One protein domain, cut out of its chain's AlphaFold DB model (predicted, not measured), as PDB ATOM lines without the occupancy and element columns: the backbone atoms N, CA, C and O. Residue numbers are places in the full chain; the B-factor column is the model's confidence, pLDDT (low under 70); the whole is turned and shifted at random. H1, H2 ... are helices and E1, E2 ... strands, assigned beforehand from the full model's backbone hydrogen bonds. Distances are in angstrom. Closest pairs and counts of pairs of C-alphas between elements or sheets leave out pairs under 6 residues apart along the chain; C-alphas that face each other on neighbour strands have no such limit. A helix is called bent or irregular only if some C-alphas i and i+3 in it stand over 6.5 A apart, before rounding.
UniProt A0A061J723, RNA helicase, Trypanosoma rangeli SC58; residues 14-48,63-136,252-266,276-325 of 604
ATOM      1  N   ARG A  14     117.854 146.619  88.161       39.31
ATOM      2  CA  ARG A  14     118.093 145.424  89.004       39.31
ATOM      3  C   ARG A  14     119.265 144.571  88.497       39.31
ATOM      4  O   ARG A  14     119.973 143.991  89.310       39.31
ATOM      5  N   GLY A  15     119.509 144.528  87.183       34.72
ATOM      6  CA  GLY A  15     120.620 143.774  86.585       34.72
ATOM      7  C   GLY A  15     122.022 144.334  86.881       34.72
ATOM      8  O   GLY A  15     122.961 143.554  87.004       34.72
ATOM      9  N   LYS A  16     122.175 145.659  87.048       37.34
ATOM     10  CA  LYS A  16     123.463 146.290  87.418       37.34
ATOM     11  C   LYS A  16     123.694 146.298  88.933       37.34
ATOM     12  O   LYS A  16     124.812 146.034  89.361       37.34
ATOM     13  N   VAL A  17     122.642 146.506  89.733       42.56
ATOM     14  CA  VAL A  17     122.706 146.434  91.211       42.56
ATOM     15  C   VAL A  17     123.134 145.036  91.685       42.56
ATOM     16  O   VAL A  17     123.899 144.920  92.639       42.56
ATOM     17  N   LYS A  18     122.734 143.978  90.962       40.94
ATOM     18  CA  LYS A  18     123.137 142.584  91.224       40.94
ATOM     19  C   LYS A  18     124.635 142.286  91.032       40.94
ATOM     20  O   LYS A  18     125.073 141.256  91.521       40.94
ATOM     21  N   LYS A  19     125.412 143.133  90.335       39.19
ATOM     22  CA  LYS A  19     126.850 142.885  90.079       39.19
ATOM     23  C   LYS A  19     127.805 143.599  91.040       39.19
ATOM     24  O   LYS A  19     128.916 143.120  91.212       39.19
ATOM     25  N   THR A  20     127.414 144.727  91.640       50.16
ATOM     26  CA  THR A  20     128.318 145.541  92.484       50.16
ATOM     27  C   THR A  20     127.822 145.773  93.909       50.16
ATOM     28  O   THR A  20     128.618 146.164  94.755       50.16
ATOM     29  N   GLY A  21     126.526 145.592  94.195       55.97
ATOM     30  CA  GLY A  21     125.952 145.919  95.508       55.97
ATOM     31  C   GLY A  21     125.879 147.425  95.825       55.97
ATOM     32  O   GLY A  21     125.607 147.792  96.964       55.97
ATOM     33  N   ILE A  22     126.104 148.311  94.844       62.31
ATOM     34  CA  ILE A  22     126.146 149.777  95.019       62.31
ATOM     35  C   ILE A  22     124.935 150.433  94.337       62.31
ATOM     36  O   ILE A  22     124.663 150.182  93.161       62.31
ATOM     37  N   VAL A  23     124.242 151.324  95.051       64.69
ATOM     38  CA  VAL A  23     123.155 152.179  94.553       64.69
ATOM     39  C   VAL A  23     123.634 153.635  94.527       64.69
ATOM     40  O   VAL A  23     123.633 154.331  95.531       64.69
ATOM     41  N   VAL A  24     124.045 154.141  93.369       67.62
ATOM     42  CA  VAL A  24     124.427 155.560  93.251       67.62
ATOM     43  C   VAL A  24     123.166 156.420  93.152       67.62
ATOM     44  O   VAL A  24     122.305 156.145  92.315       67.62
ATOM     45  N   LEU A  25     123.068 157.450  93.995       66.88
ATOM     46  CA  LEU A  25     122.007 158.458  93.947       66.88
ATOM     47  C   LEU A  25     122.596 159.777  93.466       66.88
ATOM     48  O   LEU A  25     123.688 160.173  93.885       66.88
ATOM     49  N   HIS A  26     121.878 160.474  92.595       65.19
ATOM     50  CA  HIS A  26     122.326 161.765  92.106       65.19
ATOM     51  C   HIS A  26     121.599 162.887  92.841       65.19
ATOM     52  O   HIS A  26     120.391 162.842  93.053       65.19
ATOM     53  N   ALA A  27     122.333 163.933  93.219       56.44
ATOM     54  CA  ALA A  27     121.765 165.055  93.974       56.44
ATOM     55  C   ALA A  27     120.614 165.780  93.240       56.44
ATOM     56  O   ALA A  27     119.776 166.397  93.887       56.44
ATOM     57  N   ASN A  28     120.563 165.681  91.905       57.94
ATOM     58  CA  ASN A  28     119.531 166.298  91.065       57.94
ATOM     59  C   ASN A  28     118.275 165.425  90.909       57.94
ATOM     60  O   ASN A  28     117.316 165.838  90.259       57.94
ATOM     61  N   ASP A  29     118.288 164.211  91.454       66.25
ATOM     62  CA  ASP A  29     117.145 163.315  91.411       66.25
ATOM     63  C   ASP A  29     116.015 163.909  92.267       66.25
ATOM     64  O   ASP A  29     116.207 164.190  93.453       66.25
ATOM     65  N   ALA A  30     114.829 164.096  91.677       68.62
ATOM     66  CA  ALA A  30     113.673 164.654  92.377       68.62
ATOM     67  C   ALA A  30     113.246 163.730  93.526       68.62
ATOM     68  O   ALA A  30     112.844 162.590  93.287       68.62
ATOM     69  N   VAL A  31     113.336 164.215  94.762       77.50
ATOM     70  CA  VAL A  31     113.007 163.465  95.979       77.50
ATOM     71  C   VAL A  31     112.052 164.278  96.834       77.50
ATOM     72  O   VAL A  31     112.162 165.501  96.905       77.50
ATOM     73  N   ASP A  32     111.103 163.588  97.463       82.88
ATOM     74  CA  ASP A  32     110.183 164.211  98.405       82.88
ATOM     75  C   ASP A  32     110.937 164.617  99.676       82.88
ATOM     76  O   ASP A  32     111.531 163.788 100.369       82.88
ATOM     77  N   VAL A  33     110.936 165.915  99.952       86.56
ATOM     78  CA  VAL A  33     111.624 166.526 101.092       86.56
ATOM     79  C   VAL A  33     110.674 166.874 102.240       86.56
ATOM     80  O   VAL A  33     111.129 167.360 103.279       86.56
ATOM     81  N   ALA A  34     109.364 166.664 102.077       89.88
ATOM     82  CA  ALA A  34     108.368 167.060 103.062       89.88
ATOM     83  C   ALA A  34     108.413 166.170 104.315       89.88
ATOM     84  O   ALA A  34     108.549 164.948 104.235       89.88
ATOM     85  N   PHE A  35     108.230 166.771 105.494       90.88
ATOM     86  CA  PHE A  35     108.155 166.014 106.749       90.88
ATOM     87  C   PHE A  35     106.928 165.097 106.797       90.88
ATOM     88  O   PHE A  35     107.037 163.957 107.245       90.88
ATOM     89  N   ASP A  36     105.794 165.552 106.257       89.00
ATOM     90  CA  ASP A  36     104.533 164.802 106.204       89.00
ATOM     91  C   ASP A  36     104.688 163.446 105.509       89.00
ATOM     92  O   ASP A  36     104.030 162.467 105.857       89.00
ATOM     93  N   ALA A  37     105.582 163.376 104.521       86.44
ATOM     94  CA  ALA A  37     105.884 162.154 103.798       86.44
ATOM     95  C   ALA A  37     106.534 161.100 104.715       86.44
ATOM     96  O   ALA A  37     106.205 159.920 104.627       86.44
ATOM     97  N   LEU A  38     107.408 161.530 105.632       89.50
ATOM     98  CA  LEU A  38     108.102 160.664 106.593       89.50
ATOM     99  C   LEU A  38     107.258 160.316 107.824       89.50
ATOM    100  O   LEU A  38     107.547 159.331 108.499       89.50
ATOM    101  N   GLN A  39     106.226 161.105 108.122       90.25
ATOM    102  CA  GLN A  39     105.296 160.845 109.226       90.25
ATOM    103  C   GLN A  39     104.223 159.811 108.879       90.25
ATOM    104  O   GLN A  39     103.601 159.240 109.772       90.25
ATOM    105  N   LYS A  40     103.995 159.555 107.587       88.56
ATOM    106  CA  LYS A  40     103.071 158.514 107.138       88.56
ATOM    107  C   LYS A  40     103.680 157.137 107.352       88.56
ATOM    108  O   LYS A  40     104.859 156.909 107.076       88.56
ATOM    109  N   GLU A  41     102.851 156.199 107.795       86.94
ATOM    110  CA  GLU A  41     103.264 154.807 107.895       86.94
ATOM    111  C   GLU A  41     103.671 154.264 106.530       86.94
ATOM    112  O   GLU A  41     102.931 154.334 105.546       86.94
ATOM    113  N   SER A  42     104.860 153.679 106.486       83.75
ATOM    114  CA  SER A  42     105.398 153.061 105.285       83.75
ATOM    115  C   SER A  42     105.916 151.661 105.607       83.75
ATOM    116  O   SER A  42     106.350 151.413 106.735       83.75
ATOM    117  N   PRO A  43     105.863 150.718 104.649       82.19
ATOM    118  CA  PRO A  43     106.423 149.391 104.857       82.19
ATOM    119  C   PRO A  43     107.932 149.500 105.077       82.19
ATOM    120  O   PRO A  43     108.624 150.174 104.305       82.19
ATOM    121  N   LEU A  44     108.431 148.827 106.110       78.88
ATOM    122  CA  LEU A  44     109.853 148.761 106.421       78.88
ATOM    123  C   LEU A  44     110.577 147.783 105.487       78.88
ATOM    124  O   LEU A  44     110.001 146.808 104.994       78.88
ATOM    125  N   GLY A  45     111.851 148.077 105.214       68.75
ATOM    126  CA  GLY A  45     112.729 147.155 104.499       68.75
ATOM    127  C   GLY A  45     113.068 145.934 105.356       68.75
ATOM    128  O   GLY A  45     112.904 145.964 106.573       68.75
ATOM    129  N   ARG A  46     113.570 144.866 104.724       64.69
ATOM    130  CA  ARG A  46     114.176 143.750 105.464       64.69
ATOM    131  C   ARG A  46     115.370 144.284 106.257       64.69
ATOM    132  O   ARG A  46     116.166 145.039 105.697       64.69
ATOM    133  N   ASP A  47     115.454 143.913 107.529       63.59
ATOM    134  CA  ASP A  47     116.604 144.234 108.364       63.59
ATOM    135  C   ASP A  47     117.734 143.261 108.004       63.59
ATOM    136  O   ASP A  47     117.697 142.086 108.357       63.59
ATOM    137  N   ASP A  48     118.707 143.724 107.219       57.12
ATOM    138  CA  ASP A  48     119.832 142.888 106.770       57.12
ATOM    139  C   ASP A  48     120.822 142.579 107.925       57.12
ATOM    140  O   ASP A  48     121.776 141.818 107.741       57.12
ATOM    141  N   ALA A  63     105.735 151.419 109.773       87.56
ATOM    142  CA  ALA A  63     106.023 152.428 110.777       87.56
ATOM    143  C   ALA A  63     106.208 153.791 110.103       87.56
ATOM    144  O   ALA A  63     106.588 153.847 108.921       87.56
ATOM    145  N   PRO A  64     105.953 154.896 110.823       92.81
ATOM    146  CA  PRO A  64     106.469 156.192 110.419       92.81
ATOM    147  C   PRO A  64     108.001 156.179 110.478       92.81
ATOM    148  O   PRO A  64     108.610 155.432 111.244       92.81
ATOM    149  N   LEU A  65     108.634 157.017 109.664       92.38
ATOM    150  CA  LEU A  65     110.089 157.191 109.642       92.38
ATOM    151  C   LEU A  65     110.536 158.426 110.438       92.38
ATOM    152  O   LEU A  65     111.720 158.576 110.740       92.38
ATOM    153  N   MET A  66     109.601 159.321 110.759       95.19
ATOM    154  CA  MET A  66     109.824 160.508 111.576       95.19
ATOM    155  C   MET A  66     108.637 160.739 112.509       95.19
ATOM    156  O   MET A  66     107.478 160.690 112.102       95.19
ATOM    157  N   THR A  67     108.930 161.043 113.765       94.50
ATOM    158  CA  THR A  67     107.958 161.419 114.785       94.50
ATOM    159  C   THR A  67     107.477 162.861 114.604       94.50
ATOM    160  O   THR A  67     108.194 163.753 114.133       94.50
ATOM    161  N   ALA A  68     106.254 163.136 115.063       94.06
ATOM    162  CA  ALA A  68     105.710 164.495 115.095       94.06
ATOM    163  C   ALA A  68     106.538 165.448 115.975       94.06
ATOM    164  O   ALA A  68     106.672 166.633 115.662       94.06
ATOM    165  N   ALA A  69     107.132 164.929 117.055       94.25
ATOM    166  CA  ALA A  69     107.986 165.701 117.950       94.25
ATOM    167  C   ALA A  69     109.243 166.217 117.234       94.25
ATOM    168  O   ALA A  69     109.568 167.400 117.356       94.25
ATOM    169  N   THR A  70     109.902 165.363 116.449       95.31
ATOM    170  CA  THR A  70     111.106 165.726 115.693       95.31
ATOM    171  C   THR A  70     110.803 166.719 114.580       95.31
ATOM    172  O   THR A  70     111.483 167.740 114.490       95.31
ATOM    173  N   ALA A  71     109.733 166.511 113.806       93.88
ATOM    174  CA  ALA A  71     109.302 167.481 112.795       93.88
ATOM    175  C   ALA A  71     109.013 168.862 113.415       93.88
ATOM    176  O   ALA A  71     109.505 169.888 112.945       93.88
ATOM    177  N   LYS A  72     108.296 168.899 114.547       94.38
ATOM    178  CA  LYS A  72     108.029 170.141 115.289       94.38
ATOM    179  C   LYS A  72     109.313 170.799 115.801       94.38
ATOM    180  O   LYS A  72     109.415 172.025 115.784       94.38
ATOM    181  N   ALA A  73     110.283 170.016 116.274       93.25
ATOM    182  CA  ALA A  73     111.572 170.527 116.730       93.25
ATOM    183  C   ALA A  73     112.402 171.104 115.571       93.25
ATOM    184  O   ALA A  73     112.981 172.177 115.733       93.25
ATOM    185  N   LEU A  74     112.410 170.453 114.405       92.31
ATOM    186  CA  LEU A  74     113.074 170.943 113.194       92.31
ATOM    187  C   LEU A  74     112.529 172.310 112.767       92.31
ATOM    188  O   LEU A  74     113.311 173.235 112.547       92.31
ATOM    189  N   VAL A  75     111.205 172.476 112.757       91.31
ATOM    190  CA  VAL A  75     110.571 173.764 112.443       91.31
ATOM    191  C   VAL A  75     110.877 174.800 113.528       91.31
ATOM    192  O   VAL A  75     111.457 175.846 113.250       91.31
ATOM    193  N   LYS A  76     110.524 174.513 114.788       91.88
ATOM    194  CA  LYS A  76     110.543 175.515 115.867       91.88
ATOM    195  C   LYS A  76     111.952 175.904 116.317       91.88
ATOM    196  O   LYS A  76     112.170 177.052 116.688       91.88
ATOM    197  N   LYS A  77     112.880 174.946 116.378       89.69
ATOM    198  CA  LYS A  77     114.217 175.156 116.959       89.69
ATOM    199  C   LYS A  77     115.306 175.351 115.912       89.69
ATOM    200  O   LYS A  77     116.322 175.958 116.231       89.69
ATOM    201  N   MET A  78     115.120 174.806 114.711       83.81
ATOM    202  CA  MET A  78     116.141 174.827 113.659       83.81
ATOM    203  C   MET A  78     115.706 175.627 112.421       83.81
ATOM    204  O   MET A  78     116.538 175.878 111.558       83.81
ATOM    205  N   GLY A  79     114.434 176.038 112.325       85.12
ATOM    206  CA  GLY A  79     113.915 176.830 111.204       85.12
ATOM    207  C   GLY A  79     113.760 176.054 109.892       85.12
ATOM    208  O   GLY A  79     113.613 176.668 108.839       85.12
ATOM    209  N   PHE A  80     113.805 174.719 109.924       85.81
ATOM    210  CA  PHE A  80     113.635 173.907 108.719       85.81
ATOM    211  C   PHE A  80     112.154 173.783 108.366       85.81
ATOM    212  O   PHE A  80     111.356 173.347 109.192       85.81
ATOM    213  N   ILE A  81     111.804 174.107 107.122       86.31
ATOM    214  CA  ILE A  81     110.457 173.897 106.561       86.31
ATOM    215  C   ILE A  81     110.312 172.533 105.866       86.31
ATOM    216  O   ILE A  81     109.209 172.015 105.737       86.31
ATOM    217  N   SER A  82     111.429 171.948 105.439       88.88
ATOM    218  CA  SER A  82     111.533 170.636 104.801       88.88
ATOM    219  C   SER A  82     112.960 170.104 104.968       88.88
ATOM    220  O   SER A  82     113.862 170.847 105.369       88.88
ATOM    221  N   LEU A  83     113.193 168.833 104.642       88.69
ATOM    222  CA  LEU A  83     114.548 168.289 104.559       88.69
ATOM    223  C   LEU A  83     115.332 168.900 103.391       88.69
ATOM    224  O   LEU A  83     114.768 169.333 102.387       88.69
ATOM    225  N   LEU A  84     116.659 168.886 103.496       84.06
ATOM    226  CA  LEU A  84     117.521 169.111 102.339       84.06
ATOM    227  C   LEU A  84     117.513 167.866 101.434       84.06
ATOM    228  O   LEU A  84     117.408 166.747 101.949       84.06
ATOM    229  N   PRO A  85     117.700 168.007 100.106       79.94
ATOM    230  CA  PRO A  85     117.652 166.876  99.179       79.94
ATOM    231  C   PRO A  85     118.564 165.710  99.577       79.94
ATOM    232  O   PRO A  85     118.150 164.552  99.529       79.94
ATOM    233  N   CYS A  86     119.783 165.998 100.050       79.25
ATOM    234  CA  CYS A  86     120.702 164.944 100.473       79.25
ATOM    235  C   CYS A  86     120.248 164.220 101.749       79.25
ATOM    236  O   CYS A  86     120.496 163.026 101.876       79.25
ATOM    237  N   GLN A  87     119.569 164.919 102.666       87.12
ATOM    238  CA  GLN A  87     119.003 164.330 103.881       87.12
ATOM    239  C   GLN A  87     117.855 163.386 103.516       87.12
ATOM    240  O   GLN A  87     117.835 162.247 103.969       87.12
ATOM    241  N   ALA A  88     116.937 163.830 102.652       86.25
ATOM    242  CA  ALA A  88     115.796 163.026 102.216       86.25
ATOM    243  C   ALA A  88     116.227 161.762 101.449       86.25
ATOM    244  O   ALA A  88     115.709 160.670 101.689       86.25
ATOM    245  N   GLN A  89     117.229 161.892 100.575       81.81
ATOM    246  CA  GLN A  89     117.750 160.796  99.754       81.81
ATOM    247  C   GLN A  89     118.336 159.637 100.573       81.81
ATOM    248  O   GLN A  89     118.106 158.476 100.228       81.81
ATOM    249  N   CYS A  90     119.078 159.917 101.650       83.25
ATOM    250  CA  CYS A  90     119.681 158.865 102.476       83.25
ATOM    251  C   CYS A  90     118.779 158.383 103.617       83.25
ATOM    252  O   CYS A  90     119.008 157.289 104.135       83.25
ATOM    253  N   TYR A  91     117.754 159.160 103.987       89.75
ATOM    254  CA  TYR A  91     116.958 158.960 105.198       89.75
ATOM    255  C   TYR A  91     116.498 157.510 105.380       89.75
ATOM    256  O   TYR A  91     116.823 156.850 106.362       89.75
ATOM    257  N   ARG A  92     115.765 156.978 104.396       86.25
ATOM    258  CA  ARG A  92     115.179 155.632 104.471       86.25
ATOM    259  C   ARG A  92     116.223 154.522 104.404       86.25
ATOM    260  O   ARG A  92     115.998 153.456 104.966       86.25
ATOM    261  N   GLY A  93     117.344 154.748 103.719       83.88
ATOM    262  CA  GLY A  93     118.449 153.789 103.687       83.88
ATOM    263  C   GLY A  93     119.021 153.590 105.086       83.88
ATOM    264  O   GLY A  93     119.051 152.466 105.581       83.88
ATOM    265  N   ILE A  94     119.357 154.699 105.746       89.50
ATOM    266  CA  ILE A  94     119.904 154.708 107.105       89.50
ATOM    267  C   ILE A  94     118.868 154.198 108.117       89.50
ATOM    268  O   ILE A  94     119.177 153.348 108.944       89.50
ATOM    269  N   PHE A  95     117.604 154.624 108.005       91.00
ATOM    270  CA  PHE A  95     116.529 154.151 108.886       91.00
ATOM    271  C   PHE A  95     116.326 152.631 108.792       91.00
ATOM    272  O   PHE A  95     115.971 151.988 109.772       91.00
ATOM    273  N   ASN A  96     116.570 152.024 107.628       85.44
ATOM    274  CA  ASN A  96     116.522 150.571 107.442       85.44
ATOM    275  C   ASN A  96     117.864 149.877 107.749       85.44
ATOM    276  O   ASN A  96     118.076 148.764 107.276       85.44
ATOM    277  N   ARG A  97     118.768 150.529 108.496       85.31
ATOM    278  CA  ARG A  97     120.105 150.031 108.859       85.31
ATOM    279  C   ARG A  97     120.968 149.624 107.661       85.31
ATOM    280  O   ARG A  97     121.727 148.676 107.748       85.31
ATOM    281  N   ARG A  98     120.874 150.310 106.521       83.44
ATOM    282  CA  ARG A  98     121.803 150.063 105.401       83.44
ATOM    283  C   ARG A  98     123.094 150.844 105.602       83.44
ATOM    284  O   ARG A  98     123.055 151.961 106.121       83.44
ATOM    285  N   ASP A  99     124.206 150.301 105.112       84.69
ATOM    286  CA  ASP A  99     125.447 151.065 105.013       84.69
ATOM    287  C   ASP A  99     125.264 152.240 104.020       84.69
ATOM    288  O   ASP A  99     124.616 152.122 102.973       84.69
ATOM    289  N   VAL A 100     125.811 153.416 104.341       85.38
ATOM    290  CA  VAL A 100     125.651 154.634 103.523       85.38
ATOM    291  C   VAL A 100     126.967 155.398 103.387       85.38
ATOM    292  O   VAL A 100     127.691 155.569 104.363       85.38
ATOM    293  N   ILE A 101     127.257 155.916 102.182       85.06
ATOM    294  CA  ILE A 101     128.386 156.824 101.921       85.06
ATOM    295  C   ILE A 101     127.885 158.183 101.411       85.06
ATOM    296  O   ILE A 101     127.617 158.410 100.231       85.06
ATOM    297  N   LEU A 102     127.817 159.147 102.318       83.44
ATOM    298  CA  LEU A 102     127.381 160.513 102.059       83.44
ATOM    299  C   LEU A 102     128.530 161.368 101.509       83.44
ATOM    300  O   LEU A 102     129.217 162.068 102.255       83.44
ATOM    301  N   HIS A 103     128.696 161.353 100.186       81.25
ATOM    302  CA  HIS A 103     129.659 162.196  99.474       81.25
ATOM    303  C   HIS A 103     129.077 163.586  99.153       81.25
ATOM    304  O   HIS A 103     128.657 163.873  98.038       81.25
ATOM    305  N   SER A 104     129.042 164.490 100.129       75.12
ATOM    306  CA  SER A 104     128.432 165.811  99.923       75.12
ATOM    307  C   SER A 104     129.288 166.961 100.433       75.12
ATOM    308  O   SER A 104     130.022 166.838 101.420       75.12
ATOM    309  N   ARG A 105     129.160 168.111  99.758       70.88
ATOM    310  CA  ARG A 105     129.904 169.336 100.073       70.88
ATOM    311  C   ARG A 105     129.676 169.790 101.517       70.88
ATOM    312  O   ARG A 105     128.743 169.376 102.207       70.88
ATOM    313  N   THR A 106     130.556 170.642 102.015       68.81
ATOM    314  CA  THR A 106     130.373 171.291 103.319       68.81
ATOM    315  C   THR A 106     129.108 172.160 103.304       68.81
ATOM    316  O   THR A 106     128.745 172.722 102.276       68.81
ATOM    317  N   GLY A 107     128.387 172.218 104.429       65.25
ATOM    318  CA  GLY A 107     127.128 172.971 104.520       65.25
ATOM    319  C   GLY A 107     125.893 172.297 103.899       65.25
ATOM    320  O   GLY A 107     124.815 172.872 103.956       65.25
ATOM    321  N   SER A 108     125.997 171.070 103.371       69.75
ATOM    322  CA  SER A 108     124.851 170.297 102.850       69.75
ATOM    323  C   SER A 108     123.924 169.724 103.935       69.75
ATOM    324  O   SER A 108     122.926 169.092 103.619       69.75
ATOM    325  N   GLY A 109     124.248 169.899 105.220       78.69
ATOM    326  CA  GLY A 109     123.462 169.341 106.324       78.69
ATOM    327  C   GLY A 109     123.713 167.853 106.598       78.69
ATOM    328  O   GLY A 109     122.794 167.169 107.053       78.69
ATOM    329  N   LYS A 110     124.944 167.365 106.355       86.19
ATOM    330  CA  LYS A 110     125.402 165.983 106.631       86.19
ATOM    331  C   LYS A 110     125.050 165.492 108.032       86.19
ATOM    332  O   LYS A 110     124.536 164.389 108.165       86.19
ATOM    333  N   THR A 111     125.260 166.330 109.048       91.12
ATOM    334  CA  THR A 111     124.989 165.996 110.452       91.12
ATOM    335  C   THR A 111     123.566 165.486 110.660       91.12
ATOM    336  O   THR A 111     123.361 164.409 111.208       91.12
ATOM    337  N   LEU A 112     122.568 166.215 110.156       92.62
ATOM    338  CA  LEU A 112     121.170 165.789 110.251       92.62
ATOM    339  C   LEU A 112     120.832 164.659 109.272       92.62
ATOM    340  O   LEU A 112     119.930 163.875 109.555       92.62
ATOM    341  N   ALA A 113     121.559 164.546 108.156       91.38
ATOM    342  CA  ALA A 113     121.361 163.483 107.173       91.38
ATOM    343  C   ALA A 113     121.600 162.092 107.775       91.38
ATOM    344  O   ALA A 113     120.818 161.182 107.509       91.38
ATOM    345  N   TYR A 114     122.638 161.936 108.608       93.81
ATOM    346  CA  TYR A 114     122.863 160.688 109.338       93.81
ATOM    347  C   TYR A 114     122.089 160.624 110.656       93.81
ATOM    348  O   TYR A 114     121.526 159.583 110.975       93.81
ATOM    349  N   ALA A 115     122.024 161.713 111.429       96.12
ATOM    350  CA  ALA A 115     121.539 161.623 112.803       96.12
ATOM    351  C   ALA A 115     120.027 161.408 112.904       96.12
ATOM    352  O   ALA A 115     119.594 160.583 113.705       96.12
ATOM    353  N   LEU A 116     119.233 162.115 112.087       96.38
ATOM    354  CA  LEU A 116     117.771 162.006 112.113       96.38
ATOM    355  C   LEU A 116     117.302 160.555 111.920       96.38
ATOM    356  O   LEU A 116     116.665 160.025 112.825       96.38
ATOM    357  N   PRO A 117     117.632 159.860 110.814       95.50
ATOM    358  CA  PRO A 117     117.121 158.509 110.599       95.50
ATOM    359  C   PRO A 117     117.614 157.489 111.636       95.50
ATOM    360  O   PRO A 117     116.857 156.581 111.969       95.50
ATOM    361  N   ILE A 118     118.836 157.628 112.168       96.31
ATOM    362  CA  ILE A 118     119.358 156.713 113.199       96.31
ATOM    363  C   ILE A 118     118.589 156.901 114.514       96.31
ATOM    364  O   ILE A 118     118.112 155.929 115.100       96.31
ATOM    365  N   ILE A 119     118.438 158.150 114.965       96.56
ATOM    366  CA  ILE A 119     117.780 158.468 116.238       96.56
ATOM    367  C   ILE A 119     116.271 158.209 116.160       96.56
ATOM    368  O   ILE A 119     115.700 157.647 117.097       96.56
ATOM    369  N   GLU A 120     115.613 158.561 115.052       95.50
ATOM    370  CA  GLU A 120     114.188 158.270 114.862       95.50
ATOM    371  C   GLU A 120     113.933 156.768 114.841       95.50
ATOM    372  O   GLU A 120     113.003 156.307 115.494       95.50
ATOM    373  N   ARG A 121     114.778 155.978 114.166       93.38
ATOM    374  CA  ARG A 121     114.650 154.518 114.199       93.38
ATOM    375  C   ARG A 121     114.756 153.995 115.629       93.38
ATOM    376  O   ARG A 121     113.910 153.208 116.048       93.38
ATOM    377  N   HIS A 122     115.755 154.459 116.379       91.62
ATOM    378  CA  HIS A 122     115.930 154.065 117.772       91.62
ATOM    379  C   HIS A 122     114.690 154.392 118.626       91.62
ATOM    380  O   HIS A 122     114.198 153.551 119.381       91.62
ATOM    381  N   THR A 123     114.143 155.594 118.440       90.75
ATOM    382  CA  THR A 123     112.977 156.112 119.170       90.75
ATOM    383  C   THR A 123     111.665 155.423 118.775       90.75
ATOM    384  O   THR A 123     110.767 155.287 119.596       90.75
ATOM    385  N   ILE A 124     111.524 155.007 117.515       90.75
ATOM    386  CA  ILE A 124     110.280 154.428 116.988       90.75
ATOM    387  C   ILE A 124     110.254 152.906 117.168       90.75
ATOM    388  O   ILE A 124     109.201 152.345 117.459       90.75
ATOM    389  N   LEU A 125     111.388 152.224 116.973       87.50
ATOM    390  CA  LEU A 125     111.433 150.761 116.857       87.50
ATOM    391  C   LEU A 125     112.213 150.058 117.971       87.50
ATOM    392  O   LEU A 125     111.996 148.870 118.195       87.50
ATOM    393  N   GLU A 126     113.140 150.739 118.645       80.94
ATOM    394  CA  GLU A 126     114.168 150.066 119.458       80.94
ATOM    395  C   GLU A 126     114.120 150.444 120.942       80.94
ATOM    396  O   GLU A 126     114.869 149.888 121.743       80.94
ATOM    397  N   THR A 127     113.218 151.345 121.336       71.19
ATOM    398  CA  THR A 127     113.120 151.846 122.716       71.19
ATOM    399  C   THR A 127     112.804 150.736 123.725       71.19
ATOM    400  O   THR A 127     113.275 150.786 124.855       71.19
ATOM    401  N   HIS A 128     112.089 149.683 123.317       60.22
ATOM    402  CA  HIS A 128     111.817 148.524 124.177       60.22
ATOM    403  C   HIS A 128     113.046 147.625 124.394       60.22
ATOM    404  O   HIS A 128     113.219 147.100 125.489       60.22
ATOM    405  N   ALA A 129     113.931 147.494 123.400       56.34
ATOM    406  CA  ALA A 129     115.220 146.814 123.563       56.34
ATOM    407  C   ALA A 129     116.219 147.664 124.380       56.34
ATOM    408  O   ALA A 129     117.135 147.135 124.999       56.34
ATOM    409  N   ALA A 130     116.017 148.987 124.428       56.47
ATOM    410  CA  ALA A 130     116.882 149.941 125.124       56.47
ATOM    411  C   ALA A 130     116.765 149.920 126.661       56.47
ATOM    412  O   ALA A 130     117.625 150.494 127.337       56.47
ATOM    413  N   ALA A 131     115.722 149.284 127.208       55.75
ATOM    414  CA  ALA A 131     115.479 149.214 128.650       55.75
ATOM    415  C   ALA A 131     116.514 148.349 129.396       55.75
ATOM    416  O   ALA A 131     116.780 148.614 130.563       55.75
ATOM    417  N   ALA A 132     117.112 147.361 128.716       60.00
ATOM    418  CA  ALA A 132     118.172 146.501 129.255       60.00
ATOM    419  C   ALA A 132     119.588 146.908 128.803       60.00
ATOM    420  O   ALA A 132     120.566 146.405 129.344       60.00
ATOM    421  N   ALA A 133     119.690 147.802 127.817       67.94
ATOM    422  CA  ALA A 133     120.959 148.268 127.272       67.94
ATOM    423  C   ALA A 133     121.741 149.106 128.303       67.94
ATOM    424  O   ALA A 133     121.164 149.935 129.012       67.94
ATOM    425  N   THR A 134     123.052 148.914 128.362       74.00
ATOM    426  CA  THR A 134     123.999 149.587 129.264       74.00
ATOM    427  C   THR A 134     124.897 150.579 128.526       74.00
ATOM    428  O   THR A 134     125.379 151.531 129.139       74.00
ATOM    429  N   GLY A 135     125.066 150.414 127.212       85.69
ATOM    430  CA  GLY A 135     125.933 151.226 126.360       85.69
ATOM    431  C   GLY A 135     125.201 152.145 125.366       85.69
ATOM    432  O   GLY A 135     123.970 152.092 125.228       85.69
ATOM    433  N   PRO A 136     125.949 153.009 124.651       93.88
ATOM    434  CA  PRO A 136     125.418 153.851 123.586       93.88
ATOM    435  C   PRO A 136     125.005 153.033 122.364       93.88
ATOM    436  O   PRO A 136     125.686 152.100 121.943       93.88
ATOM    437  N   ILE A 252     131.073 157.891 110.696       94.38
ATOM    438  CA  ILE A 252     132.400 158.481 110.513       94.38
ATOM    439  C   ILE A 252     132.204 159.741 109.685       94.38
ATOM    440  O   ILE A 252     131.897 159.648 108.499       94.38
ATOM    441  N   ASP A 253     132.321 160.906 110.314       92.69
ATOM    442  CA  ASP A 253     132.205 162.204 109.648       92.69
ATOM    443  C   ASP A 253     133.580 162.719 109.220       92.69
ATOM    444  O   ASP A 253     134.583 162.388 109.843       92.69
ATOM    445  N   GLU A 254     133.636 163.498 108.139       87.88
ATOM    446  CA  GLU A 254     134.879 163.910 107.464       87.88
ATOM    447  C   GLU A 254     135.883 162.747 107.320       87.88
ATOM    448  O   GLU A 254     137.027 162.803 107.772       87.88
ATOM    449  N   VAL A 255     135.410 161.654 106.715       88.31
ATOM    450  CA  VAL A 255     136.091 160.352 106.572       88.31
ATOM    451  C   VAL A 255     137.564 160.446 106.183       88.31
ATOM    452  O   VAL A 255     138.383 159.683 106.697       88.31
ATOM    453  N   ASP A 256     137.905 161.345 105.265       83.88
ATOM    454  CA  ASP A 256     139.269 161.506 104.772       83.88
ATOM    455  C   ASP A 256     140.246 161.993 105.845       83.88
ATOM    456  O   ASP A 256     141.408 161.585 105.848       83.88
ATOM    457  N   LEU A 257     139.767 162.807 106.784       85.75
ATOM    458  CA  LEU A 257     140.541 163.246 107.938       85.75
ATOM    459  C   LEU A 257     140.430 162.276 109.109       85.75
ATOM    460  O   LEU A 257     141.443 161.934 109.714       85.75
ATOM    461  N   THR A 258     139.215 161.826 109.421       89.06
ATOM    462  CA  THR A 258     138.941 161.024 110.619       89.06
ATOM    463  C   THR A 258     139.628 159.665 110.564       89.06
ATOM    464  O   THR A 258     140.152 159.201 111.574       89.06
ATOM    465  N   LEU A 259     139.669 159.028 109.391       85.31
ATOM    466  CA  LEU A 259     140.360 157.748 109.241       85.31
ATOM    467  C   LEU A 259     141.857 157.890 108.938       85.31
ATOM    468  O   LEU A 259     142.613 156.939 109.149       85.31
ATOM    469  N   GLY A 260     142.277 159.055 108.438       78.31
ATOM    470  CA  GLY A 260     143.628 159.299 107.940       78.31
ATOM    471  C   GLY A 260     144.069 158.312 106.845       78.31
ATOM    472  O   GLY A 260     143.272 157.534 106.326       78.31
ATOM    473  N   PRO A 261     145.351 158.306 106.451       76.25
ATOM    474  CA  PRO A 261     145.863 157.344 105.473       76.25
ATOM    475  C   PRO A 261     145.756 155.892 105.976       76.25
ATOM    476  O   PRO A 261     146.026 155.632 107.149       76.25
ATOM    477  N   ARG A 262     145.456 154.922 105.095       71.19
ATOM    478  CA  ARG A 262     145.239 153.494 105.448       71.19
ATOM    479  C   ARG A 262     146.332 152.889 106.347       71.19
ATOM    480  O   ARG A 262     146.017 152.099 107.237       71.19
ATOM    481  N   PHE A 263     147.592 153.246 106.108       75.00
ATOM    482  CA  PHE A 263     148.772 152.697 106.796       75.00
ATOM    483  C   PHE A 263     149.335 153.614 107.889       75.00
ATOM    484  O   PHE A 263     150.393 153.357 108.456       75.00
ATOM    485  N   SER A 264     148.620 154.685 108.218       82.75
ATOM    486  CA  SER A 264     148.988 155.561 109.322       82.75
ATOM    487  C   SER A 264     148.723 154.904 110.684       82.75
ATOM    488  O   SER A 264     147.967 153.935 110.810       82.75
ATOM    489  N   ASN A 265     149.312 155.467 111.740       83.19
ATOM    490  CA  ASN A 265     149.016 155.057 113.117       83.19
ATOM    491  C   ASN A 265     147.526 155.213 113.448       83.19
ATOM    492  O   ASN A 265     146.962 154.356 114.125       83.19
ATOM    493  N   ILE A 266     146.887 156.267 112.928       82.94
ATOM    494  CA  ILE A 266     145.456 156.501 113.123       82.94
ATOM    495  C   ILE A 266     144.620 155.437 112.400       82.94
ATOM    496  O   ILE A 266     143.741 154.844 113.017       82.94
ATOM    497  N   PHE A 276     137.377 145.584 117.881       89.88
ATOM    498  CA  PHE A 276     136.948 145.447 119.274       89.88
ATOM    499  C   PHE A 276     135.441 145.676 119.438       89.88
ATOM    500  O   PHE A 276     134.764 144.838 120.024       89.88
ATOM    501  N   ILE A 277     134.894 146.746 118.846       90.94
ATOM    502  CA  ILE A 277     133.447 147.029 118.873       90.94
ATOM    503  C   ILE A 277     132.654 145.864 118.264       90.94
ATOM    504  O   ILE A 277     131.648 145.447 118.829       90.94
ATOM    505  N   ARG A 278     133.131 145.294 117.147       87.25
ATOM    506  CA  ARG A 278     132.504 144.114 116.532       87.25
ATOM    507  C   ARG A 278     132.501 142.895 117.453       87.25
ATOM    508  O   ARG A 278     131.524 142.159 117.443       87.25
ATOM    509  N   LYS A 279     133.573 142.660 118.216       87.12
ATOM    510  CA  LYS A 279     133.602 141.572 119.205       87.12
ATOM    511  C   LYS A 279     132.599 141.847 120.329       87.12
ATOM    512  O   LYS A 279     131.790 140.983 120.646       87.12
ATOM    513  N   ALA A 280     132.601 143.069 120.866       88.31
ATOM    514  CA  ALA A 280     131.738 143.468 121.979       88.31
ATOM    515  C   ALA A 280     130.237 143.356 121.657       88.31
ATOM    516  O   ALA A 280     129.465 142.907 122.497       88.31
ATOM    517  N   ASN A 281     129.817 143.714 120.439       86.75
ATOM    518  CA  ASN A 281     128.408 143.667 120.025       86.75
ATOM    519  C   ASN A 281     127.995 142.360 119.317       86.75
ATOM    520  O   ASN A 281     126.961 142.325 118.638       86.75
ATOM    521  N   GLY A 282     128.818 141.309 119.414       83.31
ATOM    522  CA  GLY A 282     128.548 139.985 118.841       83.31
ATOM    523  C   GLY A 282     128.636 139.898 117.310       83.31
ATOM    524  O   GLY A 282     128.273 138.878 116.734       83.31
ATOM    525  N   SER A 283     129.126 140.940 116.628       81.19
ATOM    526  CA  SER A 283     129.339 140.968 115.166       81.19
ATOM    527  C   SER A 283     130.628 140.276 114.699       81.19
ATOM    528  O   SER A 283     130.974 140.340 113.512       81.19
ATOM    529  N   LEU A 284     131.419 139.733 115.625       76.44
ATOM    530  CA  LEU A 284     132.656 139.013 115.343       76.44
ATOM    531  C   LEU A 284     132.919 137.994 116.458       76.44
ATOM    532  O   LEU A 284     133.314 138.376 117.557       76.44
ATOM    533  N   THR A 285     132.711 136.711 116.162       68.56
ATOM    534  CA  THR A 285     133.021 135.575 117.045       68.56
ATOM    535  C   THR A 285     133.763 134.496 116.260       68.56
ATOM    536  O   THR A 285     133.518 134.328 115.061       68.56
ATOM    537  N   ASP A 286     134.630 133.740 116.927       54.44
ATOM    538  CA  ASP A 286     135.324 132.610 116.308       54.44
ATOM    539  C   ASP A 286     134.295 131.533 115.921       54.44
ATOM    540  O   ASP A 286     133.522 131.064 116.755       54.44
ATOM    541  N   GLY A 287     134.217 131.200 114.627       52.16
ATOM    542  CA  GLY A 287     133.254 130.230 114.077       52.16
ATOM    543  C   GLY A 287     132.023 130.821 113.373       52.16
ATOM    544  O   GLY A 287     131.180 130.063 112.886       52.16
ATOM    545  N   LEU A 288     131.898 132.150 113.259       56.50
ATOM    546  CA  LEU A 288     130.806 132.770 112.503       56.50
ATOM    547  C   LEU A 288     130.996 132.532 110.987       56.50
ATOM    548  O   LEU A 288     131.752 133.230 110.321       56.50
ATOM    549  N   MET A 289     130.269 131.564 110.417       44.94
ATOM    550  CA  MET A 289     130.271 131.249 108.970       44.94
ATOM    551  C   MET A 289     129.683 132.370 108.081       44.94
ATOM    552  O   MET A 289     129.646 132.245 106.857       44.94
ATOM    553  N   THR A 290     129.177 133.460 108.671       53.81
ATOM    554  CA  THR A 290     128.512 134.560 107.957       53.81
ATOM    555  C   THR A 290     129.076 135.914 108.391       53.81
ATOM    556  O   THR A 290     129.334 136.114 109.572       53.81
ATOM    557  N   ASP A 291     129.216 136.880 107.469       59.97
ATOM    558  CA  ASP A 291     129.527 138.285 107.813       59.97
ATOM    559  C   ASP A 291     128.266 139.003 108.330       59.97
ATOM    560  O   ASP A 291     127.695 139.908 107.701       59.97
ATOM    561  N   PHE A 292     127.755 138.504 109.451       68.31
ATOM    562  CA  PHE A 292     126.719 139.161 110.224       68.31
ATOM    563  C   PHE A 292     127.331 140.353 110.971       68.31
ATOM    564  O   PHE A 292     128.407 140.263 111.557       68.31
ATOM    565  N   ARG A 293     126.645 141.495 110.922       79.38
ATOM    566  CA  ARG A 293     126.992 142.700 111.681       79.38
ATOM    567  C   ARG A 293     125.720 143.196 112.350       79.38
ATOM    568  O   ARG A 293     124.723 143.344 111.657       79.38
ATOM    569  N   SER A 294     125.741 143.458 113.650       81.69
ATOM    570  CA  SER A 294     124.604 144.017 114.395       81.69
ATOM    571  C   SER A 294     124.480 145.537 114.220       81.69
ATOM    572  O   SER A 294     123.413 146.109 114.471       81.69
ATOM    573  N   HIS A 295     125.535 146.186 113.711       88.12
ATOM    574  CA  HIS A 295     125.563 147.603 113.361       88.12
ATOM    575  C   HIS A 295     125.722 147.872 111.863       88.12
ATOM    576  O   HIS A 295     126.240 147.048 111.108       88.12
ATOM    577  N   HIS A 296     125.340 149.086 111.465       88.69
ATOM    578  CA  HIS A 296     125.564 149.638 110.128       88.69
ATOM    579  C   HIS A 296     126.488 150.863 110.185       88.69
ATOM    580  O   HIS A 296     126.594 151.533 111.219       88.69
ATOM    581  N   TYR A 297     127.153 151.161 109.070       90.19
ATOM    582  CA  TYR A 297     128.045 152.308 108.926       90.19
ATOM    583  C   TYR A 297     127.415 153.434 108.116       90.19
ATOM    584  O   TYR A 297     126.837 153.223 107.051       90.19
ATOM    585  N   VAL A 298     127.652 154.665 108.561       91.62
ATOM    586  CA  VAL A 298     127.380 155.863 107.770       91.62
ATOM    587  C   VAL A 298     128.662 156.682 107.644       91.62
ATOM    588  O   VAL A 298     129.134 157.290 108.600       91.62
ATOM    589  N   LEU A 299     129.249 156.682 106.451       91.00
ATOM    590  CA  LEU A 299     130.501 157.374 106.148       91.00
ATOM    591  C   LEU A 299     130.188 158.694 105.445       91.00
ATOM    592  O   LEU A 299     129.562 158.697 104.388       91.00
ATOM    593  N   CYS A 300     130.625 159.813 106.004       88.31
ATOM    594  CA  CYS A 300     130.302 161.148 105.513       88.31
ATOM    595  C   CYS A 300     131.569 161.932 105.183       88.31
ATOM    596  O   CYS A 300     132.552 161.894 105.915       88.31
ATOM    597  N   GLY A 301     131.552 162.682 104.089       83.19
ATOM    598  CA  GLY A 301     132.678 163.543 103.751       83.19
ATOM    599  C   GLY A 301     132.451 164.305 102.461       83.19
ATOM    600  O   GLY A 301     131.681 163.885 101.596       83.19
ATOM    601  N   ALA A 302     133.129 165.441 102.332       77.12
ATOM    602  CA  ALA A 302     133.190 166.134 101.050       77.12
ATOM    603  C   ALA A 302     134.106 165.426 100.046       77.12
ATOM    604  O   ALA A 302     133.960 165.616  98.847       77.12
ATOM    605  N   THR A 303     135.021 164.603 100.549       77.56
ATOM    606  CA  THR A 303     136.026 163.862  99.795       77.56
ATOM    607  C   THR A 303     136.102 162.458 100.389       77.56
ATOM    608  O   THR A 303     136.331 162.303 101.585       77.56
ATOM    609  N   ILE A 304     135.848 161.428  99.574       80.75
ATOM    610  CA  ILE A 304     135.869 160.023 100.008       80.75
ATOM    611  C   ILE A 304     137.008 159.299  99.279       80.75
ATOM    612  O   ILE A 304     136.896 159.073  98.072       80.75
ATOM    613  N   PRO A 305     138.099 158.925  99.970       80.56
ATOM    614  CA  PRO A 305     139.219 158.238  99.340       80.56
ATOM    615  C   PRO A 305     138.833 156.852  98.806       80.56
ATOM    616  O   PRO A 305     138.096 156.102  99.452       80.56
ATOM    617  N   ASN A 306     139.412 156.455  97.668       80.25
ATOM    618  CA  ASN A 306     139.157 155.145  97.051       80.25
ATOM    619  C   ASN A 306     139.468 153.971  97.986       80.25
ATOM    620  O   ASN A 306     138.756 152.967  97.983       80.25
ATOM    621  N   TRP A 307     140.500 154.091  98.820       82.25
ATOM    622  CA  TRP A 307     140.843 153.037  99.769       82.25
ATOM    623  C   TRP A 307     139.738 152.830 100.823       82.25
ATOM    624  O   TRP A 307     139.541 151.701 101.255       82.25
ATOM    625  N   VAL A 308     138.954 153.860 101.177       81.31
ATOM    626  CA  VAL A 308     137.784 153.722 102.071       81.31
ATOM    627  C   VAL A 308     136.658 152.971 101.364       81.31
ATOM    628  O   VAL A 308     136.002 152.103 101.946       81.31
ATOM    629  N   LEU A 309     136.467 153.230 100.069       77.25
ATOM    630  CA  LEU A 309     135.538 152.462  99.234       77.25
ATOM    631  C   LEU A 309     135.952 150.987  99.112       77.25
ATOM    632  O   LEU A 309     135.085 150.133  98.943       77.25
ATOM    633  N   LYS A 310     137.231 150.660  99.310       75.75
ATOM    634  CA  LYS A 310     137.764 149.287  99.287       75.75
ATOM    635  C   LYS A 310     138.078 148.700 100.676       75.75
ATOM    636  O   LYS A 310     138.549 147.574 100.766       75.75
ATOM    637  N   ALA A 311     137.837 149.437 101.761       74.00
ATOM    638  CA  ALA A 311     138.252 149.032 103.103       74.00
ATOM    639  C   ALA A 311     137.453 147.822 103.624       74.00
ATOM    640  O   ALA A 311     136.335 147.979 104.112       74.00
ATOM    641  N   GLY A 312     138.058 146.631 103.557       69.12
ATOM    642  CA  GLY A 312     137.464 145.372 104.030       69.12
ATOM    643  C   GLY A 312     137.240 145.308 105.546       69.12
ATOM    644  O   GLY A 312     136.297 144.673 106.002       69.12
ATOM    645  N   PHE A 313     138.027 146.043 106.345       70.44
ATOM    646  CA  PHE A 313     137.862 146.074 107.809       70.44
ATOM    647  C   PHE A 313     136.535 146.701 108.270       70.44
ATOM    648  O   PHE A 313     136.135 146.518 109.418       70.44
ATOM    649  N   LEU A 314     135.835 147.413 107.383       73.06
ATOM    650  CA  LEU A 314     134.482 147.903 107.639       73.06
ATOM    651  C   LEU A 314     133.424 146.780 107.536       73.06
ATOM    652  O   LEU A 314     132.267 147.016 107.867       73.06
ATOM    653  N   GLY A 315     133.809 145.555 107.153       69.12
ATOM    654  CA  GLY A 315     132.924 144.413 106.883       69.12
ATOM    655  C   GLY A 315     132.505 144.323 105.413       69.12
ATOM    656  O   GLY A 315     132.841 145.205 104.623       69.12
ATOM    657  N   VAL A 316     131.768 143.271 105.031       63.03
ATOM    658  CA  VAL A 316     131.188 143.125 103.685       63.03
ATOM    659  C   VAL A 316     130.089 144.160 103.519       63.03
ATOM    660  O   VAL A 316     129.129 144.236 104.287       63.03
ATOM    661  N   LYS A 317     130.245 144.990 102.497       58.09
ATOM    662  CA  LYS A 317     129.577 146.286 102.399       58.09
ATOM    663  C   LYS A 317     128.234 146.038 101.732       58.09
ATOM    664  O   LYS A 317     128.146 145.831 100.522       58.09
ATOM    665  N   LYS A 318     127.200 145.937 102.562       51.38
ATOM    666  CA  LYS A 318     125.844 145.579 102.157       51.38
ATOM    667  C   LYS A 318     125.097 146.879 101.871       51.38
ATOM    668  O   LYS A 318     124.576 147.520 102.774       51.38
ATOM    669  N   TYR A 319     125.042 147.220 100.581       51.03
ATOM    670  CA  TYR A 319     124.417 148.417 100.011       51.03
ATOM    671  C   TYR A 319     125.215 149.700 100.245       51.03
ATOM    672  O   TYR A 319     125.618 150.021 101.348       51.03
ATOM    673  N   TYR A 320     125.442 150.450  99.173       54.50
ATOM    674  CA  TYR A 320     126.100 151.749  99.225       54.50
ATOM    675  C   TYR A 320     125.214 152.763  98.553       54.50
ATOM    676  O   TYR A 320     124.969 152.639  97.357       54.50
ATOM    677  N   TYR A 321     124.800 153.786  99.283       56.44
ATOM    678  CA  TYR A 321     124.276 154.986  98.657       56.44
ATOM    679  C   TYR A 321     125.420 155.964  98.498       56.44
ATOM    680  O   TYR A 321     125.894 156.469  99.505       56.44
ATOM    681  N   GLN A 322     125.888 156.183  97.267       53.47
ATOM    682  CA  GLN A 322     126.837 157.254  96.977       53.47
ATOM    683  C   GLN A 322     126.042 158.435  96.447       53.47
ATOM    684  O   GLN A 322     125.576 158.415  95.308       53.47
ATOM    685  N   LEU A 323     125.854 159.440  97.292       54.59
ATOM    686  CA  LEU A 323     125.157 160.657  96.911       54.59
ATOM    687  C   LEU A 323     126.163 161.563  96.219       54.59
ATOM    688  O   LEU A 323     126.896 162.266  96.891       54.59
ATOM    689  N   VAL A 324     126.284 161.485  94.897       52.12
ATOM    690  CA  VAL A 324     127.292 162.260  94.160       52.12
ATOM    691  C   VAL A 324     126.625 163.496  93.580       52.12
ATOM    692  O   VAL A 324     125.675 163.399  92.798       52.12
ATOM    693  N   THR A 325     127.156 164.674  93.905       51.66
ATOM    694  CA  THR A 325     126.941 165.849  93.054       51.66
ATOM    695  C   THR A 325     127.726 165.611  91.770       51.66
ATOM    696  O   THR A 325     128.924 165.860  91.705       51.66
TER     697      THR A 325
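AT A GLANCE: This is residues 14 to 48, 63 to 136, 252 to 266 and 276 to 325 of the 604 residues of the protein "RNA helicase" of Trypanosoma rangeli SC58 (UniProt A0A061J723). Four short strands lie side by side, running roughly the same way, as two parallel pairs, E1 with E4 and E2 with E3, with E4 next to E2. The helices H4 and H5 pack over one side of this row, H2 and H3 lie farther out beyond them, and the short helices H6 and H8 lie on the row's other side; residues 131 to 136 stick out. The printed part has 174 residues with eight named helices and four named strands, in the order H1 E1 H2 H3 H4 E2 H5 H6 H7 E3 H8 E4. The class is mixed, with 84 residues, under half, in named elements. The whole is compact, with a radius of gyration of the C-alphas of 16.9 A and spans of 46 by 41 by 38 A.

IN THESE COORDINATES: H1, residues 14 to 20, begins at C-alpha 14 (118.093, 145.424, 89.004), and E1, residues 22 to 26, follows. H2 is residues 35 to 39, H3 residues 68 to 78, 14.8 A long, and H4 residues 85 to 95, 16.0 A. H4 is irregular: C-alphas 89 and 92 are 7.5 A apart. E2 is residues 100 to 103. H5, residues 110 to 126, is 23.3 A long and begins at C-alpha 110 (125.402, 165.983, 106.631). H6 is residues 255 to 258, H7 residues 276 to 280, E3 residues 296 to 301, 16.9 A, and H8 residues 306 to 309. E4, residues 320 to 324, ends at C-alpha 324 (127.292, 162.260, 94.160).

HOW THE PARTS SIT: E1 and E4 are parallel neighbours at 25 degrees; N 23 and O 320, 2.8 A, are within hydrogen-bond range. E2 and E3 are parallel neighbours at 2 degrees, with N 102 and O 299 at 2.7 A. The closest C-alphas of E2 and E4, Val 100 and Tyr 321, are 5.1 A apart. H4 and H5 touch, closest at the C-alphas of Gln 87 and Ala 113, 4.1 A, the same way at a shallow tilt of 32 degrees, only just short of steep. The closest C-alphas of H4 and E4, Cys 90 and Tyr 321, are 7.1 A apart; those of H5 and E3, Tyr 114 and Val 298, 6.8 A; those of H6 and E3, Val 255 and Gly 301, 5.5 A. H2 and H3 are close but not clearly touching, with the C-alphas of Phe 35 and Ala 71 at 6.3 A. H1, H7 and H8 touch no helix. Every O i to N i+4 pair is within hydrogen-bond range in H2, H3 and H7; H4 has 5 of 7, H5 11 of 13 and H1 1 of 3, with 1 of 4 O i to N i+3 pairs, while H6 and H8 are too short for such a pair.

THE WHOLE: The C-alphas farthest apart, Lys 76 and Gly 287, are 50.7 A apart. Three cuts leave gaps between C-alphas: 48 to 63, 17.3 A; 136 to 252, 15.5 A; 266 to 276, 15.2 A. The link from H7 to E3 is long. Mean pLDDT of the printed part is 77.8; 50 residues are under 70, among them 14 to 30, 285 to 292 and 315 to 325.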